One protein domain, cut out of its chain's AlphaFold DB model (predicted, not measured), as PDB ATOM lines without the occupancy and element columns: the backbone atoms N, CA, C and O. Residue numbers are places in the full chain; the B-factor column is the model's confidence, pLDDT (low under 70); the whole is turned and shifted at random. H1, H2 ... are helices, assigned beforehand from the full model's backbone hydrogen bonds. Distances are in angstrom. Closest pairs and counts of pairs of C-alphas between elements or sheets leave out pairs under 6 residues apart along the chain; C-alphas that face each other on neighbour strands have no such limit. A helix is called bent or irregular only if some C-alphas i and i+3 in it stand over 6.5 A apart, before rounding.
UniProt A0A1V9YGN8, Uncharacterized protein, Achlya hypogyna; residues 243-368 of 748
ATOM      1  N   VAL A 243      17.022  -8.549  48.403       49.78
ATOM      2  CA  VAL A 243      17.202  -8.343  49.853       49.78
ATOM      3  C   VAL A 243      16.711  -6.957  50.266       49.78
ATOM      4  O   VAL A 243      16.073  -6.810  51.307       49.78
ATOM      5  N   GLU A 244      16.970  -5.948  49.438       50.72
ATOM      6  CA  GLU A 244      16.495  -4.580  49.657       50.72
ATOM      7  C   GLU A 244      14.967  -4.487  49.537       50.72
ATOM      8  O   GLU A 244      14.312  -3.912  50.405       50.72
ATOM      9  N   SER A 245      14.382  -5.183  48.560       52.66
ATOM     10  CA  SER A 245      12.927  -5.275  48.389       52.66
ATOM     11  C   SER A 245      12.238  -5.964  49.575       52.66
ATOM     12  O   SER A 245      11.265  -5.440  50.113       52.66
ATOM     13  N   ARG A 246      12.773  -7.085  50.085       53.72
ATOM     14  CA  ARG A 246      12.229  -7.759  51.288       53.72
ATOM     15  C   ARG A 246      12.320  -6.881  52.551       53.72
ATOM     16  O   ARG A 246      11.421  -6.894  53.398       53.72
ATOM     17  N   ARG A 247      13.384  -6.079  52.683       48.34
ATOM     18  CA  ARG A 247      13.531  -5.093  53.773       48.34
ATOM     19  C   ARG A 247      12.500  -3.970  53.667       48.34
ATOM     20  O   ARG A 247      11.892  -3.622  54.673       48.34
ATOM     21  N   SER A 248      12.261  -3.439  52.474       48.59
ATOM     22  CA  SER A 248      11.224  -2.426  52.248       48.59
ATOM     23  C   SER A 248       9.815  -2.965  52.522       48.59
ATOM     24  O   SER A 248       9.041  -2.306  53.210       48.59
ATOM     25  N   PHE A 249       9.515  -4.203  52.115       52.16
ATOM     26  CA  PHE A 249       8.239  -4.873  52.402       52.16
ATOM     27  C   PHE A 249       7.972  -5.007  53.912       52.16
ATOM     28  O   PHE A 249       6.936  -4.577  54.414       52.16
ATOM     29  N   SER A 250       8.941  -5.536  54.666       47.09
ATOM     30  CA  SER A 250       8.831  -5.674  56.130       47.09
ATOM     31  C   SER A 250       8.724  -4.333  56.865       47.09
ATOM     32  O   SER A 250       7.969  -4.236  57.832       47.09
ATOM     33  N   ARG A 251       9.422  -3.287  56.399       48.41
ATOM     34  CA  ARG A 251       9.294  -1.918  56.933       48.41
ATOM     35  C   ARG A 251       7.885  -1.362  56.727       48.41
ATOM     36  O   ARG A 251       7.328  -0.782  57.656       48.41
ATOM     37  N   LEU A 252       7.301  -1.564  55.544       51.41
ATOM     38  CA  LEU A 252       5.938  -1.122  55.246       51.41
ATOM     39  C   LEU A 252       4.901  -1.846  56.109       51.41
ATOM     40  O   LEU A 252       4.039  -1.189  56.689       51.41
ATOM     41  N   LEU A 253       5.015  -3.166  56.274       53.38
ATOM     42  CA  LEU A 253       4.124  -3.928  57.155       53.38
ATOM     43  C   LEU A 253       4.239  -3.499  58.625       53.38
ATOM     44  O   LEU A 253       3.222  -3.333  59.290       53.38
ATOM     45  N   ALA A 254       5.457  -3.272  59.128       46.03
ATOM     46  CA  ALA A 254       5.692  -2.837  60.509       46.03
ATOM     47  C   ALA A 254       5.141  -1.433  60.800       46.03
ATOM     48  O   ALA A 254       4.741  -1.143  61.925       46.03
ATOM     49  N   ARG A 255       5.097  -0.565  59.779       50.81
ATOM     50  CA  ARG A 255       4.482   0.764  59.864       50.81
ATOM     51  C   ARG A 255       2.964   0.687  60.063       50.81
ATOM     52  O   ARG A 255       2.383   1.632  60.584       50.81
ATOM     53  N   GLY A 256       2.337  -0.425  59.679       49.78
ATOM     54  CA  GLY A 256       0.896  -0.643  59.759       49.78
ATOM     55  C   GLY A 256       0.119   0.045  58.632       49.78
ATOM     56  O   GLY A 256       0.431   1.168  58.229       49.78
ATOM     57  N   SER A 257      -0.940  -0.611  58.147       62.50
ATOM     58  CA  SER A 257      -1.705  -0.146  56.972       62.50
ATOM     59  C   SER A 257      -2.375   1.217  57.116       62.50
ATOM     60  O   SER A 257      -2.611   1.894  56.120       62.50
ATOM     61  N   ARG A 258      -2.625   1.676  58.348       62.47
ATOM     62  CA  ARG A 258      -3.192   3.010  58.626       62.47
ATOM     63  C   ARG A 258      -2.286   4.165  58.192       62.47
ATOM     64  O   ARG A 258      -2.746   5.300  58.120       62.47
ATOM     65  N   HIS A 259      -1.011   3.888  57.937       62.91
ATOM     66  CA  HIS A 259      -0.003   4.879  57.571       62.91
ATOM     67  C   HIS A 259       0.552   4.672  56.156       62.91
ATOM     68  O   HIS A 259       1.544   5.310  55.801       62.91
ATOM     69  N   TRP A 260      -0.052   3.780  55.367       71.69
ATOM     70  CA  TRP A 260       0.330   3.570  53.973       71.69
ATOM     71  C   TRP A 260      -0.201   4.703  53.098       71.69
ATOM     72  O   TRP A 260      -1.377   5.057  53.152       71.69
ATOM     73  N   SER A 261       0.685   5.270  52.287       74.19
ATOM     74  CA  SER A 261       0.338   6.199  51.216       74.19
ATOM     75  C   SER A 261      -0.033   5.454  49.930       74.19
ATOM     76  O   SER A 261       0.280   4.273  49.765       74.19
ATOM     77  N   ASP A 262      -0.632   6.155  48.963       77.25
ATOM     78  CA  ASP A 262      -0.888   5.593  47.628       77.25
ATOM     79  C   ASP A 262       0.399   5.070  46.967       77.25
ATOM     80  O   ASP A 262       0.378   4.036  46.301       77.25
ATOM     81  N   ALA A 263       1.532   5.742  47.196       75.12
ATOM     82  CA  ALA A 263       2.837   5.314  46.699       75.12
ATOM     83  C   ALA A 263       3.309   4.003  47.353       75.12
ATOM     84  O   ALA A 263       3.856   3.147  46.661       75.12
ATOM     85  N   ASP A 264       3.042   3.815  48.649       73.56
ATOM     86  CA  ASP A 264       3.366   2.576  49.369       73.56
ATOM     87  C   ASP A 264       2.537   1.401  48.832       73.56
ATOM     88  O   ASP A 264       3.066   0.319  48.587       73.56
ATOM     89  N   CYS A 265       1.247   1.622  48.570       76.06
ATOM     90  CA  CYS A 265       0.356   0.624  47.977       76.06
ATOM     91  C   CYS A 265       0.741   0.273  46.527       76.06
ATOM     92  O   CYS A 265       0.723  -0.901  46.156       76.06
ATOM     93  N   VAL A 266       1.132   1.259  45.712       79.44
ATOM     94  CA  VAL A 266       1.649   1.028  44.349       79.44
ATOM     95  C   VAL A 266       2.969   0.255  44.390       79.44
ATOM     96  O   VAL A 266       3.172  -0.658  43.588       79.44
ATOM     97  N   TRP A 267       3.847   0.564  45.346       81.75
ATOM     98  CA  TRP A 267       5.091  -0.173  45.544       81.75
ATOM     99  C   TRP A 267       4.834  -1.618  45.999       81.75
ATOM    100  O   TRP A 267       5.416  -2.538  45.430       81.75
ATOM    101  N   LEU A 268       3.921  -1.844  46.956       73.81
ATOM    102  CA  LEU A 268       3.509  -3.183  47.403       73.81
ATOM    103  C   LEU A 268       2.913  -4.002  46.255       73.81
ATOM    104  O   LEU A 268       3.233  -5.178  46.109       73.81
ATOM    105  N   HIS A 269       2.084  -3.381  45.415       83.38
ATOM    106  CA  HIS A 269       1.552  -4.020  44.216       83.38
ATOM    107  C   HIS A 269       2.684  -4.430  43.257       83.38
ATOM    108  O   HIS A 269       2.748  -5.587  42.851       83.38
ATOM    109  N   GLY A 270       3.637  -3.532  42.982       80.88
ATOM    110  CA  GLY A 270       4.820  -3.843  42.171       80.88
ATOM    111  C   GLY A 270       5.700  -4.947  42.770       80.88
ATOM    112  O   GLY A 270       6.188  -5.809  42.044       80.88
ATOM    113  N   TYR A 271       5.855  -4.977  44.093       78.38
ATOM    114  CA  TYR A 271       6.582  -6.029  44.803       78.38
ATOM    115  C   TYR A 271       5.929  -7.407  44.603       78.38
ATOM    116  O   TYR A 271       6.620  -8.367  44.259       78.38
ATOM    117  N   LEU A 272       4.600  -7.504  44.729       81.88
ATOM    118  CA  LEU A 272       3.859  -8.752  44.502       81.88
ATOM    119  C   LEU A 272       3.922  -9.228  43.038       81.88
ATOM    120  O   LEU A 272       3.967 -10.433  42.795       81.88
ATOM    121  N   GLU A 273       3.978  -8.310  42.066       83.94
ATOM    122  CA  GLU A 273       4.151  -8.657  40.645       83.94
ATOM    123  C   GLU A 273       5.523  -9.282  40.350       83.94
ATOM    124  O   GLU A 273       5.644 -10.135  39.470       83.94
ATOM    125  N   THR A 274       6.559  -8.905  41.108       77.44
ATOM    126  CA  THR A 274       7.915  -9.461  40.944       77.44
ATOM    127  C   THR A 274       8.120 -10.824  41.611       77.44
ATOM    128  O   THR A 274       9.102 -11.503  41.309       77.44
ATOM    129  N   ALA A 275       7.212 -11.248  42.494       71.81
ATOM    130  CA  ALA A 275       7.282 -12.546  43.156       71.81
ATOM    131  C   ALA A 275       6.711 -13.658  42.260       71.81
ATOM    132  O   ALA A 275       5.578 -13.571  41.775       71.81
ATOM    133  N   THR A 276       7.505 -14.710  42.045       76.69
ATOM    134  CA  THR A 276       7.160 -15.846  41.172       76.69
ATOM    135  C   THR A 276       6.891 -17.147  41.925       76.69
ATOM    136  O   THR A 276       6.281 -18.042  41.351       76.69
ATOM    137  N   ASP A 277       7.341 -17.271  43.179       75.62
ATOM    138  CA  ASP A 277       7.064 -18.439  44.024       75.62
ATOM    139  C   ASP A 277       5.701 -18.273  44.726       75.62
ATOM    140  O   ASP A 277       5.517 -17.294  45.462       75.62
ATOM    141  N   PRO A 278       4.744 -19.202  44.529       69.12
ATOM    142  CA  PRO A 278       3.422 -19.129  45.148       69.12
ATOM    143  C   PRO A 278       3.467 -19.164  46.681       69.12
ATOM    144  O   PRO A 278       2.584 -18.595  47.319       69.12
ATOM    145  N   THR A 279       4.483 -19.783  47.290       69.25
ATOM    146  CA  THR A 279       4.600 -19.884  48.756       69.25
ATOM    147  C   THR A 279       5.020 -18.550  49.364       69.25
ATOM    148  O   THR A 279       4.356 -18.034  50.265       69.25
ATOM    149  N   ASP A 280       6.079 -17.945  48.821       62.97
ATOM    150  CA  ASP A 280       6.544 -16.607  49.206       62.97
ATOM    151  C   ASP A 280       5.445 -15.554  48.993       62.97
ATOM    152  O   ASP A 280       5.235 -14.668  49.828       62.97
ATOM    153  N   LEU A 281       4.714 -15.666  47.881       69.38
ATOM    154  CA  LEU A 281       3.611 -14.773  47.556       69.38
ATOM    155  C   LEU A 281       2.433 -14.948  48.525       69.38
ATOM    156  O   LEU A 281       1.890 -13.951  48.996       69.38
ATOM    157  N   ALA A 282       2.068 -16.181  48.882       65.44
ATOM    158  CA  ALA A 282       1.011 -16.452  49.855       65.44
ATOM    159  C   ALA A 282       1.324 -15.864  51.237       65.44
ATOM    160  O   ALA A 282       0.461 -15.228  51.846       65.44
ATOM    161  N   VAL A 283       2.571 -15.994  51.704       61.91
ATOM    162  CA  VAL A 283       3.024 -15.367  52.957       61.91
ATOM    163  C   VAL A 283       2.892 -13.847  52.876       61.91
ATOM    164  O   VAL A 283       2.355 -13.224  53.793       61.91
ATOM    165  N   ALA A 284       3.321 -13.237  51.767       63.03
ATOM    166  CA  ALA A 284       3.210 -11.794  51.577       63.03
ATOM    167  C   ALA A 284       1.745 -11.314  51.581       63.03
ATOM    168  O   ALA A 284       1.423 -10.321  52.236       63.03
ATOM    169  N   VAL A 285       0.851 -12.041  50.904       69.00
ATOM    170  CA  VAL A 285      -0.594 -11.767  50.871       69.00
ATOM    171  C   VAL A 285      -1.200 -11.877  52.271       69.00
ATOM    172  O   VAL A 285      -1.890 -10.956  52.707       69.00
ATOM    173  N   ALA A 286      -0.898 -12.947  53.010       62.03
ATOM    174  CA  ALA A 286      -1.388 -13.140  54.374       62.03
ATOM    175  C   ALA A 286      -0.929 -12.012  55.316       62.03
ATOM    176  O   ALA A 286      -1.712 -11.511  56.122       62.03
ATOM    177  N   CYS A 287       0.319 -11.551  55.182       61.09
ATOM    178  CA  CYS A 287       0.828 -10.424  55.960       61.09
ATOM    179  C   CYS A 287       0.119  -9.098  55.650       61.09
ATOM    180  O   CYS A 287      -0.062  -8.293  56.563       61.09
ATOM    181  N   ILE A 288      -0.276  -8.866  54.392       67.44
ATOM    182  CA  ILE A 288      -1.068  -7.692  53.989       67.44
ATOM    183  C   ILE A 288      -2.485  -7.785  54.567       67.44
ATOM    184  O   ILE A 288      -2.991  -6.804  55.102       67.44
ATOM    185  N   HIS A 289      -3.104  -8.966  54.515       66.25
ATOM    186  CA  HIS A 289      -4.452  -9.209  55.047       66.25
ATOM    187  C   HIS A 289      -4.536  -9.081  56.568       66.25
ATOM    188  O   HIS A 289      -5.571  -8.690  57.095       66.25
ATOM    189  N   ALA A 290      -3.450  -9.392  57.279       58.81
ATOM    190  CA  ALA A 290      -3.371  -9.226  58.728       58.81
ATOM    191  C   ALA A 290      -3.374  -7.748  59.175       58.81
ATOM    192  O   ALA A 290      -3.448  -7.468  60.373       58.81
ATOM    193  N   GLN A 291      -3.275  -6.796  58.241       59.69
ATOM    194  CA  GLN A 291      -3.324  -5.370  58.541       59.69
ATOM    195  C   GLN A 291      -4.775  -4.862  58.636       59.69
ATOM    196  O   GLN A 291      -5.651  -5.360  57.930       59.69
ATOM    197  N   PRO A 292      -5.069  -3.851  59.480       56.16
ATOM    198  CA  PRO A 292      -6.410  -3.272  59.582       56.16
ATOM    199  C   PRO A 292      -6.920  -2.730  58.229       56.16
ATOM    200  O   PRO A 292      -6.109  -2.394  57.359       56.16
ATOM    201  N   PRO A 293      -8.252  -2.618  58.044       55.09
ATOM    202  CA  PRO A 293      -8.847  -2.275  56.756       55.09
ATOM    203  C   PRO A 293      -8.335  -0.924  56.253       55.09
ATOM    204  O   PRO A 293      -8.359   0.071  56.979       55.09
ATOM    205  N   PHE A 294      -7.885  -0.907  55.002       61.50
ATOM    206  CA  PHE A 294      -7.393   0.280  54.316       61.50
ATOM    207  C   PHE A 294      -8.015   0.363  52.920       61.50
ATOM    208  O   PHE A 294      -8.424  -0.640  52.332       61.50
ATOM    209  N   THR A 295      -8.127   1.576  52.394       62.50
ATOM    210  CA  THR A 295      -8.684   1.824  51.065       62.50
ATOM    211  C   THR A 295      -7.649   1.530  49.989       62.50
ATOM    212  O   THR A 295      -6.578   2.134  49.974       62.50
ATOM    213  N   VAL A 296      -7.984   0.627  49.068       69.25
ATOM    214  CA  VAL A 296      -7.154   0.324  47.898       69.25
ATOM    215  C   VAL A 296      -7.137   1.541  46.957       69.25
ATOM    216  O   VAL A 296      -8.213   2.008  46.571       69.25
ATOM    217  N   PRO A 297      -5.962   2.061  46.555       74.12
ATOM    218  CA  PRO A 297      -5.888   3.191  45.630       74.12
ATOM    219  C   PRO A 297      -6.496   2.862  44.264       74.12
ATOM    220  O   PRO A 297      -6.354   1.744  43.763       74.12
ATOM    221  N   ALA A 298      -7.090   3.859  43.600       71.75
ATOM    222  CA  ALA A 298      -7.752   3.688  42.301       71.75
ATOM    223  C   ALA A 298      -6.831   3.095  41.213       71.75
ATOM    224  O   ALA A 298      -7.289   2.324  40.371       71.75
ATOM    225  N   ALA A 299      -5.532   3.409  41.254       69.88
ATOM    226  CA  ALA A 299      -4.540   2.870  40.323       69.88
ATOM    227  C   ALA A 299      -4.335   1.350  40.476       69.88
ATOM    228  O   ALA A 299      -4.205   0.653  39.474       69.88
ATOM    229  N   VAL A 300      -4.352   0.838  41.712       73.19
ATOM    230  CA  VAL A 300      -4.236  -0.600  42.014       73.19
ATOM    231  C   VAL A 300      -5.576  -1.301  41.774       73.19
ATOM    232  O   VAL A 300      -5.628  -2.380  41.197       73.19
ATOM    233  N   ALA A 301      -6.693  -0.662  42.126       73.69
ATOM    234  CA  ALA A 301      -8.020  -1.210  41.855       73.69
ATOM    235  C   ALA A 301      -8.285  -1.404  40.346       73.69
ATOM    236  O   ALA A 301      -8.920  -2.377  39.954       73.69
ATOM    237  N   ALA A 302      -7.772  -0.511  39.491       69.00
ATOM    238  CA  ALA A 302      -7.914  -0.620  38.038       69.00
ATOM    239  C   ALA A 302      -7.075  -1.754  37.412       69.00
ATOM    240  O   ALA A 302      -7.452  -2.270  36.357       69.00
ATOM    241  N   SER A 303      -5.951  -2.143  38.034       68.81
ATOM    242  CA  SER A 303      -5.103  -3.249  37.560       68.81
ATOM    243  C   SER A 303      -5.596  -4.622  38.028       68.81
ATOM    244  O   SER A 303      -5.383  -5.617  37.332       68.81
ATOM    245  N   VAL A 304      -6.306  -4.690  39.156       75.56
ATOM    246  CA  VAL A 304      -6.847  -5.933  39.723       75.56
ATOM    247  C   VAL A 304      -8.124  -6.342  38.980       75.56
ATOM    248  O   VAL A 304      -9.242  -5.997  39.356       75.56
ATOM    249  N   GLN A 305      -7.963  -7.103  37.896       79.69
ATOM    250  CA  GLN A 305      -9.072  -7.626  37.094       79.69
ATOM    251  C   GLN A 305      -9.291  -9.119  37.347       79.69
ATOM    252  O   GLN A 305      -8.903  -9.951  36.532       79.69
ATOM    253  N   VAL A 306      -9.969  -9.448  38.452       81.06
ATOM    254  CA  VAL A 306     -10.280 -10.835  38.848       81.06
ATOM    255  C   VAL A 306     -10.862 -11.636  37.676       81.06
ATOM    256  O   VAL A 306     -10.280 -12.636  37.277       81.06
ATOM    257  N   ALA A 307     -11.932 -11.151  37.038       80.69
ATOM    258  CA  ALA A 307     -12.572 -11.847  35.916       80.69
ATOM    259  C   ALA A 307     -11.624 -12.105  34.729       80.69
ATOM    260  O   ALA A 307     -11.700 -13.141  34.075       80.69
ATOM    261  N   LYS A 308     -10.695 -11.180  34.448       81.88
ATOM    262  CA  LYS A 308      -9.702 -11.368  33.387       81.88
ATOM    263  C   LYS A 308      -8.702 -12.458  33.764       81.88
ATOM    264  O   LYS A 308      -8.394 -13.281  32.913       81.88
ATOM    265  N   THR A 309      -8.243 -12.475  35.016       82.56
ATOM    266  CA  THR A 309      -7.332 -13.502  35.531       82.56
ATOM    267  C   THR A 309      -7.939 -14.896  35.385       82.56
ATOM    268  O   THR A 309      -7.273 -15.773  34.838       82.56
ATOM    269  N   PHE A 310      -9.210 -15.075  35.765       81.19
ATOM    270  CA  PHE A 310      -9.932 -16.343  35.589       81.19
ATOM    271  C   PHE A 310     -10.079 -16.742  34.117       81.19
ATOM    272  O   PHE A 310      -9.731 -17.861  33.761       81.19
ATOM    273  N   ASN A 311     -10.455 -15.813  33.231       81.00
ATOM    274  CA  ASN A 311     -10.546 -16.082  31.786       81.00
ATOM    275  C   ASN A 311      -9.209 -16.491  31.141       81.00
ATOM    276  O   ASN A 311      -9.193 -17.024  30.033       81.00
ATOM    277  N   THR A 312      -8.086 -16.192  31.794       79.38
ATOM    278  CA  THR A 312      -6.738 -16.556  31.337       79.38
ATOM    279  C   THR A 312      -6.138 -17.743  32.085       79.38
ATOM    280  O   THR A 312      -5.018 -18.142  31.766       79.38
ATOM    281  N   MET A 313      -6.847 -18.309  33.068       81.44
ATOM    282  CA  MET A 313      -6.386 -19.503  33.767       81.44
ATOM    283  C   MET A 313      -6.297 -20.672  32.796       81.44
ATOM    284  O   MET A 313      -7.212 -20.942  32.021       81.44
ATOM    285  N   THR A 314      -5.190 -21.403  32.861       75.19
ATOM    286  CA  THR A 314      -5.026 -22.628  32.079       75.19
ATOM    287  C   THR A 314      -4.544 -23.745  32.986       75.19
ATOM    288  O   THR A 314      -3.653 -23.556  33.810       75.19
ATOM    289  N   ALA A 315      -5.110 -24.942  32.817       66.69
ATOM    290  CA  ALA A 315      -4.720 -26.114  33.602       66.69
ATOM    291  C   ALA A 315      -3.250 -26.531  33.376       66.69
ATOM    292  O   ALA A 315      -2.669 -27.233  34.197       66.69
ATOM    293  N   THR A 316      -2.643 -26.097  32.265       73.94
ATOM    294  CA  THR A 316      -1.254 -26.423  31.902       73.94
ATOM    295  C   THR A 316      -0.212 -25.558  32.614       73.94
ATOM    296  O   THR A 316       0.925 -25.999  32.746       73.94
ATOM    297  N   ASP A 317      -0.596 -24.381  33.121       80.75
ATOM    298  CA  ASP A 317       0.287 -23.461  33.849       80.75
ATOM    299  C   ASP A 317      -0.318 -23.099  35.219       80.75
ATOM    300  O   ASP A 317      -0.702 -21.959  35.511       80.75
ATOM    301  N   ALA A 318      -0.487 -24.133  36.048       75.88
ATOM    302  CA  ALA A 318      -1.197 -24.050  37.322       75.88
ATOM    303  C   ALA A 318      -0.502 -23.134  38.342       75.88
ATOM    304  O   ALA A 318      -1.191 -22.398  39.046       75.88
ATOM    305  N   ASP A 319       0.833 -23.135  38.405       78.44
ATOM    306  CA  ASP A 319       1.586 -22.302  39.352       78.44
ATOM    307  C   ASP A 319       1.557 -20.816  38.946       78.44
ATOM    308  O   ASP A 319       1.354 -19.952  39.797       78.44
ATOM    309  N   SER A 320       1.649 -20.497  37.649       83.88
ATOM    310  CA  SER A 320       1.477 -19.123  37.143       83.88
ATOM    311  C   SER A 320       0.048 -18.606  37.353       83.88
ATOM    312  O   SER A 320      -0.165 -17.468  37.792       83.88
ATOM    313  N   SER A 321      -0.944 -19.472  37.116       85.62
ATOM    314  CA  SER A 321      -2.355 -19.180  37.387       85.62
ATOM    315  C   SER A 321      -2.586 -18.921  38.882       85.62
ATOM    316  O   SER A 321      -3.215 -17.929  39.247       85.62
ATOM    317  N   LEU A 322      -2.010 -19.752  39.759       85.31
ATOM    318  CA  LEU A 322      -2.075 -19.590  41.213       85.31
ATOM    319  C   LEU A 322      -1.422 -18.281  41.671       85.31
ATOM    320  O   LEU A 322      -2.023 -17.544  42.450       85.31
ATOM    321  N   CYS A 323      -0.237 -17.946  41.155       85.19
ATOM    322  CA  CYS A 323       0.427 -16.675  41.443       85.19
ATOM    323  C   CYS A 323      -0.433 -15.474  41.026       85.19
ATOM    324  O   CYS A 323      -0.570 -14.512  41.780       85.19
ATOM    325  N   SER A 324      -1.084 -15.546  39.865       86.25
ATOM    326  CA  SER A 324      -1.978 -14.485  39.386       86.25
ATOM    327  C   SER A 324      -3.211 -14.312  40.287       86.25
ATOM    328  O   SER A 324      -3.618 -13.184  40.583       86.25
ATOM    329  N   LEU A 325      -3.781 -15.411  40.791       87.69
ATOM    330  CA  LEU A 325      -4.889 -15.376  41.753       87.69
ATOM    331  C   LEU A 325      -4.455 -14.851  43.130       87.69
ATOM    332  O   LEU A 325      -5.166 -14.040  43.720       87.69
ATOM    333  N   LEU A 326      -3.280 -15.247  43.626       83.56
ATOM    334  CA  LEU A 326      -2.707 -14.752  44.884       83.56
ATOM    335  C   LEU A 326      -2.473 -13.232  44.846       83.56
ATOM    336  O   LEU A 326      -2.756 -12.532  45.819       83.56
ATOM    337  N   ARG A 327      -2.040 -12.688  43.704       87.19
ATOM    338  CA  ARG A 327      -1.929 -11.230  43.508       87.19
ATOM    339  C   ARG A 327      -3.288 -10.539  43.576       87.19
ATOM    340  O   ARG A 327      -3.400  -9.481  44.189       87.19
ATOM    341  N   CYS A 328      -4.331 -11.150  43.010       85.44
ATOM    342  CA  CYS A 328      -5.700 -10.645  43.135       85.44
ATOM    343  C   CYS A 328      -6.198 -10.708  44.589       85.44
ATOM    344  O   CYS A 328      -6.869  -9.781  45.044       85.44
ATOM    345  N   ALA A 329      -5.836 -11.763  45.329       81.06
ATOM    346  CA  ALA A 329      -6.261 -11.985  46.709       81.06
ATOM    347  C   ALA A 329      -5.843 -10.845  47.644       81.06
ATOM    348  O   ALA A 329      -6.619 -10.472  48.518       81.06
ATOM    349  N   ALA A 330      -4.661 -10.252  47.442       78.94
ATOM    350  CA  ALA A 330      -4.171  -9.128  48.247       78.94
ATOM    351  C   ALA A 330      -5.089  -7.893  48.222       78.94
ATOM    352  O   ALA A 330      -5.151  -7.170  49.213       78.94
ATOM    353  N   TRP A 331      -5.796  -7.656  47.111       82.62
ATOM    354  CA  TRP A 331      -6.463  -6.373  46.847       82.62
ATOM    355  C   TRP A 331      -7.971  -6.487  46.594       82.62
ATOM    356  O   TRP A 331      -8.706  -5.549  46.888       82.62
ATOM    357  N   ALA A 332      -8.447  -7.614  46.057       81.06
ATOM    358  CA  ALA A 332      -9.860  -7.858  45.747       81.06
ATOM    359  C   ALA A 332     -10.341  -9.226  46.282       81.06
ATOM    360  O   ALA A 332     -10.857 -10.047  45.520       81.06
ATOM    361  N   PRO A 333     -10.204  -9.481  47.596       75.81
ATOM    362  CA  PRO A 333     -10.527 -10.761  48.241       75.81
ATOM    363  C   PRO A 333     -11.981 -11.202  48.016       75.81
ATOM    364  O   PRO A 333     -12.237 -12.359  47.702       75.81
ATOM    365  N   THR A 334     -12.945 -10.284  48.132       75.88
ATOM    366  CA  THR A 334     -14.380 -10.584  48.043       75.88
ATOM    367  C   THR A 334     -14.789 -10.917  46.613       75.88
ATOM    368  O   THR A 334     -15.510 -11.882  46.384       75.88
ATOM    369  N   SER A 335     -14.309 -10.138  45.640       80.94
ATOM    370  CA  SER A 335     -14.551 -10.403  44.219       80.94
ATOM    371  C   SER A 335     -13.900 -11.712  43.781       80.94
ATOM    372  O   SER A 335     -14.508 -12.462  43.025       80.94
ATOM    373  N   LEU A 336     -12.698 -12.004  44.290       83.81
ATOM    374  CA  LEU A 336     -12.018 -13.275  44.076       83.81
ATOM    375  C   LEU A 336     -12.825 -14.438  44.652       83.81
ATOM    376  O   LEU A 336     -13.078 -15.389  43.932       83.81
ATOM    377  N   LEU A 337     -13.289 -14.347  45.898       78.56
ATOM    378  CA  LEU A 337     -14.051 -15.419  46.537       78.56
ATOM    379  C   LEU A 337     -15.377 -15.720  45.823       78.56
ATOM    380  O   LEU A 337     -15.703 -16.889  45.638       78.56
ATOM    381  N   ARG A 338     -16.100 -14.699  45.342       78.75
ATOM    382  CA  ARG A 338     -17.302 -14.917  44.514       78.75
ATOM    383  C   ARG A 338     -16.971 -15.613  43.195       78.75
ATOM    384  O   ARG A 338     -17.642 -16.568  42.821       78.75
ATOM    385  N   GLN A 339     -15.913 -15.170  42.517       83.12
ATOM    386  CA  GLN A 339     -15.490 -15.783  41.259       83.12
ATOM    387  C   GLN A 339     -14.970 -17.215  41.468       83.12
ATOM    388  O   GLN A 339     -15.230 -18.075  40.639       83.12
ATOM    389  N   LEU A 340     -14.317 -17.503  42.603       81.25
ATOM    390  CA  LEU A 340     -13.906 -18.856  42.999       81.25
ATOM    391  C   LEU A 340     -15.105 -19.789  43.169       81.25
ATOM    392  O   LEU A 340     -15.039 -20.930  42.727       81.25
ATOM    393  N   VAL A 341     -16.184 -19.315  43.797       78.12
ATOM    394  CA  VAL A 341     -17.422 -20.093  43.946       78.12
ATOM    395  C   VAL A 341     -18.064 -20.341  42.581       78.12
ATOM    396  O   VAL A 341     -18.426 -21.472  42.285       78.12
ATOM    397  N   HIS A 342     -18.151 -19.322  41.728       80.50
ATOM    398  CA  HIS A 342     -18.718 -19.462  40.388       80.50
ATOM    399  C   HIS A 342     -17.905 -20.413  39.500       80.50
ATOM    400  O   HIS A 342     -18.424 -21.410  39.000       80.50
ATOM    401  N   ASP A 343     -16.611 -20.144  39.341       79.50
ATOM    402  CA  ASP A 343     -15.764 -20.862  38.391       79.50
ATOM    403  C   ASP A 343     -15.291 -22.211  38.936       79.50
ATOM    404  O   ASP A 343     -15.094 -23.138  38.161       79.50
ATOM    405  N   GLY A 344     -15.169 -22.369  40.257       73.38
ATOM    406  CA  GLY A 344     -14.895 -23.670  40.873       73.38
ATOM    407  C   GLY A 344     -16.045 -24.663  40.726       73.38
ATOM    408  O   GLY A 344     -15.801 -25.867  40.703       73.38
ATOM    409  N   VAL A 345     -17.279 -24.167  40.586       71.38
ATOM    410  CA  VAL A 345     -18.462 -24.990  40.303       71.38
ATOM    411  C   VAL A 345     -18.644 -25.197  38.795       71.38
ATOM    412  O   VAL A 345     -18.956 -26.304  38.361       71.38
ATOM    413  N   ALA A 346     -18.426 -24.156  37.985       75.12
ATOM    414  CA  ALA A 346     -18.633 -24.205  36.537       75.12
ATOM    415  C   ALA A 346     -17.499 -24.899  35.755       75.12
ATOM    416  O   ALA A 346     -17.773 -25.498  34.715       75.12
ATOM    417  N   PHE A 347     -16.250 -24.846  36.240       78.06
ATOM    418  CA  PHE A 347     -15.050 -25.343  35.549       78.06
ATOM    419  C   PHE A 347     -14.233 -26.306  36.439       78.06
ATOM    420  O   PHE A 347     -13.264 -25.905  37.098       78.06
ATOM    421  N   PRO A 348     -14.599 -27.602  36.457       72.69
ATOM    422  CA  PRO A 348     -13.938 -28.657  37.229       72.69
ATOM    423  C   PRO A 348     -12.413 -28.704  37.135       72.69
ATOM    424  O   PRO A 348     -11.723 -28.982  38.116       72.69
ATOM    425  N   GLU A 349     -11.876 -28.436  35.949       78.25
ATOM    426  CA  GLU A 349     -10.449 -28.456  35.638       78.25
ATOM    427  C   GLU A 349      -9.634 -27.441  36.450       78.25
ATOM    428  O   GLU A 349      -8.421 -27.602  36.597       78.25
ATOM    429  N   HIS A 350     -10.276 -26.409  37.000       81.38
ATOM    430  CA  HIS A 350      -9.617 -25.386  37.807       81.38
ATOM    431  C   HIS A 350      -9.620 -25.708  39.303       81.38
ATOM    432  O   HIS A 350      -8.787 -25.167  40.034       81.38
ATOM    433  N   VAL A 351     -10.476 -26.630  39.763       77.94
ATOM    434  CA  VAL A 351     -10.671 -26.949  41.188       77.94
ATOM    435  C   VAL A 351      -9.366 -27.208  41.950       77.94
ATOM    436  O   VAL A 351      -9.218 -26.629  43.026       77.94
ATOM    437  N   PRO A 352      -8.375 -27.971  41.442       82.00
ATOM    438  CA  PRO A 352      -7.114 -28.171  42.163       82.00
ATOM    439  C   PRO A 352      -6.364 -26.863  42.455       82.00
ATOM    440  O   PRO A 352      -5.865 -26.665  43.563       82.00
ATOM    441  N   THR A 353      -6.321 -25.944  41.487       84.25
ATOM    442  CA  THR A 353      -5.678 -24.631  41.639       84.25
ATOM    443  C   THR A 353      -6.455 -23.747  42.614       84.25
ATOM    444  O   THR A 353      -5.849 -23.078  43.452       84.25
ATOM    445  N   LEU A 354      -7.790 -23.778  42.555       83.69
ATOM    446  CA  LEU A 354      -8.650 -22.981  43.438       83.69
ATOM    447  C   LEU A 354      -8.617 -23.485  44.889       83.69
ATOM    448  O   LEU A 354      -8.559 -22.683  45.819       83.69
ATOM    449  N   VAL A 355      -8.585 -24.804  45.103       79.25
ATOM    450  CA  VAL A 355      -8.424 -25.407  46.437       79.25
ATOM    451  C   VAL A 355      -7.067 -25.040  47.031       79.25
ATOM    452  O   VAL A 355      -6.996 -24.622  48.185       79.25
ATOM    453  N   ARG A 356      -5.993 -25.117  46.237       82.44
ATOM    454  CA  ARG A 356      -4.643 -24.758  46.696       82.44
ATOM    455  C   ARG A 356      -4.539 -23.285  47.104       82.44
ATOM    456  O   ARG A 356      -3.825 -22.962  48.047       82.44
ATOM    457  N   LEU A 357      -5.282 -22.394  46.450       81.38
ATOM    458  CA  LEU A 357      -5.390 -20.990  46.853       81.38
ATOM    459  C   LEU A 357      -6.048 -20.828  48.236       81.38
ATOM    460  O   LEU A 357      -5.539 -20.065  49.057       81.38
ATOM    461  N   LEU A 358      -7.142 -21.551  48.504       74.56
ATOM    462  CA  LEU A 358      -7.827 -21.530  49.805       74.56
ATOM    463  C   LEU A 358      -6.945 -22.079  50.936       74.56
ATOM    464  O   LEU A 358      -6.989 -21.567  52.053       74.56
ATOM    465  N   GLU A 359      -6.117 -23.084  50.644       74.94
ATOM    466  CA  GLU A 359      -5.151 -23.643  51.598       74.94
ATOM    467  C   GLU A 359      -4.011 -22.667  51.917       74.94
ATOM    468  O   GLU A 359      -3.594 -22.554  53.070       74.94
ATOM    469  N   LEU A 360      -3.508 -21.955  50.904       65.44
ATOM    470  CA  LEU A 360      -2.378 -21.034  51.042       65.44
ATOM    471  C   LEU A 360      -2.757 -19.683  51.653       65.44
ATOM    472  O   LEU A 360      -1.917 -19.056  52.299       65.44
ATOM    473  N   VAL A 361      -4.000 -19.226  51.475       65.69
ATOM    474  CA  VAL A 361      -4.468 -17.940  52.015       65.69
ATOM    475  C   VAL A 361      -5.738 -18.127  52.850       65.69
ATOM    476  O   VAL A 361      -6.823 -17.705  52.440       65.69
ATOM    477  N   PRO A 362      -5.621 -18.681  54.075       63.38
ATOM    478  CA  PRO A 362      -6.762 -18.822  54.979       63.38
ATOM    479  C   PRO A 362      -7.402 -17.479  55.359       63.38
ATOM    480  O   PRO A 362      -8.560 -17.435  55.757       63.38
ATOM    481  N   SER A 363      -6.681 -16.357  55.230       57.75
ATOM    482  CA  SER A 363      -7.206 -15.020  55.536       57.75
ATOM    483  C   SER A 363      -8.308 -14.556  54.580       57.75
ATOM    484  O   SER A 363      -9.148 -13.756  54.994       57.75
ATOM    485  N   LEU A 364      -8.392 -15.110  53.357       63.50
ATOM    486  CA  LEU A 364      -9.547 -14.913  52.462       63.50
ATOM    487  C   LEU A 364     -10.871 -15.318  53.131       63.50
ATOM    488  O   LEU A 364     -11.935 -14.867  52.717       63.50
ATOM    489  N   LEU A 365     -10.783 -16.151  54.168       60.16
ATOM    490  CA  LEU A 365     -11.890 -16.787  54.865       60.16
ATOM    491  C   LEU A 365     -12.175 -16.156  56.242       60.16
ATOM    492  O   LEU A 365     -13.174 -16.497  56.865       60.16
ATOM    493  N   GLN A 366     -11.324 -15.234  56.721       55.84
ATOM    494  CA  GLN A 366     -11.415 -14.601  58.053       55.84
ATOM    495  C   GLN A 366     -11.846 -13.117  58.027       55.84
ATOM    496  O   GLN A 366     -12.004 -12.496  59.078       55.84
ATOM    497  N   TRP A 367     -12.015 -12.521  56.842       50.62
ATOM    498  CA  TRP A 367     -12.432 -11.117  56.657       50.62
ATOM    499  C   TRP A 367     -13.896 -10.937  57.161       50.62
ATOM    500  O   TRP A 367     -14.649 -11.912  57.109       50.62
ATOM    501  N   PRO A 368     -14.327  -9.783  57.739       47.81
ATOM    502  CA  PRO A 368     -15.524  -9.721  58.546       47.81
ATOM    503  C   PRO A 368     -16.731 -10.056  57.685       47.81
ATOM    504  O   PRO A 368     -16.727  -9.953  56.461       47.81
TER     505      PRO A 368
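What this domain is: This is residues 243 to 368 of the 748 residues of an uncharacterized protein of Achlya hypogyna (UniProt A0A1V9YGN8). This is a compact block of helices with H6 near its middle; H3, H5 and H8 pack on H6, and H7 folds back from it to lie beside H5 and H8. The hairpin of H1 and H2 sits at one end of the long axis, with few contacts to the rest, and the hairpin of H7 and H8 sits at the other. Short H4 packs beside H2. The printed part has 126 residues, with nine named helices, H1 to H9 in order, and no named strand: an all helix domain, its packing part aligned and part crossed. The radius of gyration of the C-alphas is 14.2 A, and the spans are 41 by 31 by 24 A.

Where its parts are: H1, residues 243 to 255, begins at C-alpha 243 (17.202, -8.343, 49.853) and is 18.6 A long. H2, residues 262 to 274, measures 18.7 A, and H3, residues 278 to 289, 16.1 A. H4 is residues 298 to 303 and H5 residues 306 to 311. H6, residues 318 to 329, measures 16.1 A and ends at C-alpha 329 (-6.261, -11.985, 46.709). H7, residues 333 to 346, and H8, residues 348 to 360, each measure 19.6 A. H8 is irregular: C-alphas 349 and 352 are 7.3 A apart. H9, residues 362 to 365, ends at C-alpha 365 (-11.890, -16.787, 54.865).

How they stand to each other: H1 and H2 form a hairpin at a steep tilt of 42 degrees; their closest C-alphas, of Phe 249 and Leu 268, are 7.1 A apart. H2 touches H4 with residues 265 to 269 alone, closest at the C-alphas of Val 266 and Val 300, 6.5 A. H3 touches H6 the same way at a shallow tilt of 9 degrees, closest at the C-alphas of Pro 278 and Cys 323, 5.4 A. H5 touches H7 the same way, closest at the C-alphas of Val 306 and Leu 336, 6.0 A. H5 and H6 form a hairpin, with the C-alphas of Val 306 and Cys 328 closest at 6.3 A. H6 touches H8 at a steep tilt of 56 degrees, through residues 353 to 357 of H8 alone; the closest C-alphas, of Leu 322 and Thr 353, are 6.2 A apart. H7 and H8 form a hairpin at 32 degrees, a shallow tilt only just short of steep, closest at the C-alphas of Gly 344 and Val 351, 5.4 A. H9 only just touches H3, with 3 pairs of C-alphas within 8 A, closest at those of Ala 286 and Ser 363, 6.2 A. H1 and H8 are apart. Each O i to N i+4 pair is within hydrogen-bond range in H1, H2, H3, H5, H6 and H7; in H4 it is 1 of 2 and in H8 7 of 9, and H9 is too short for such a pair.

The domain as a whole: The C-alphas of Glu 244 and Ala 346, the two farthest apart, are 42.3 A apart. The printed part has no cut and no long link. The mean pLDDT of the printed part is 71.4; 49 residues are under 70, among them 243 to 259, 278 to 296 and 360 to 368.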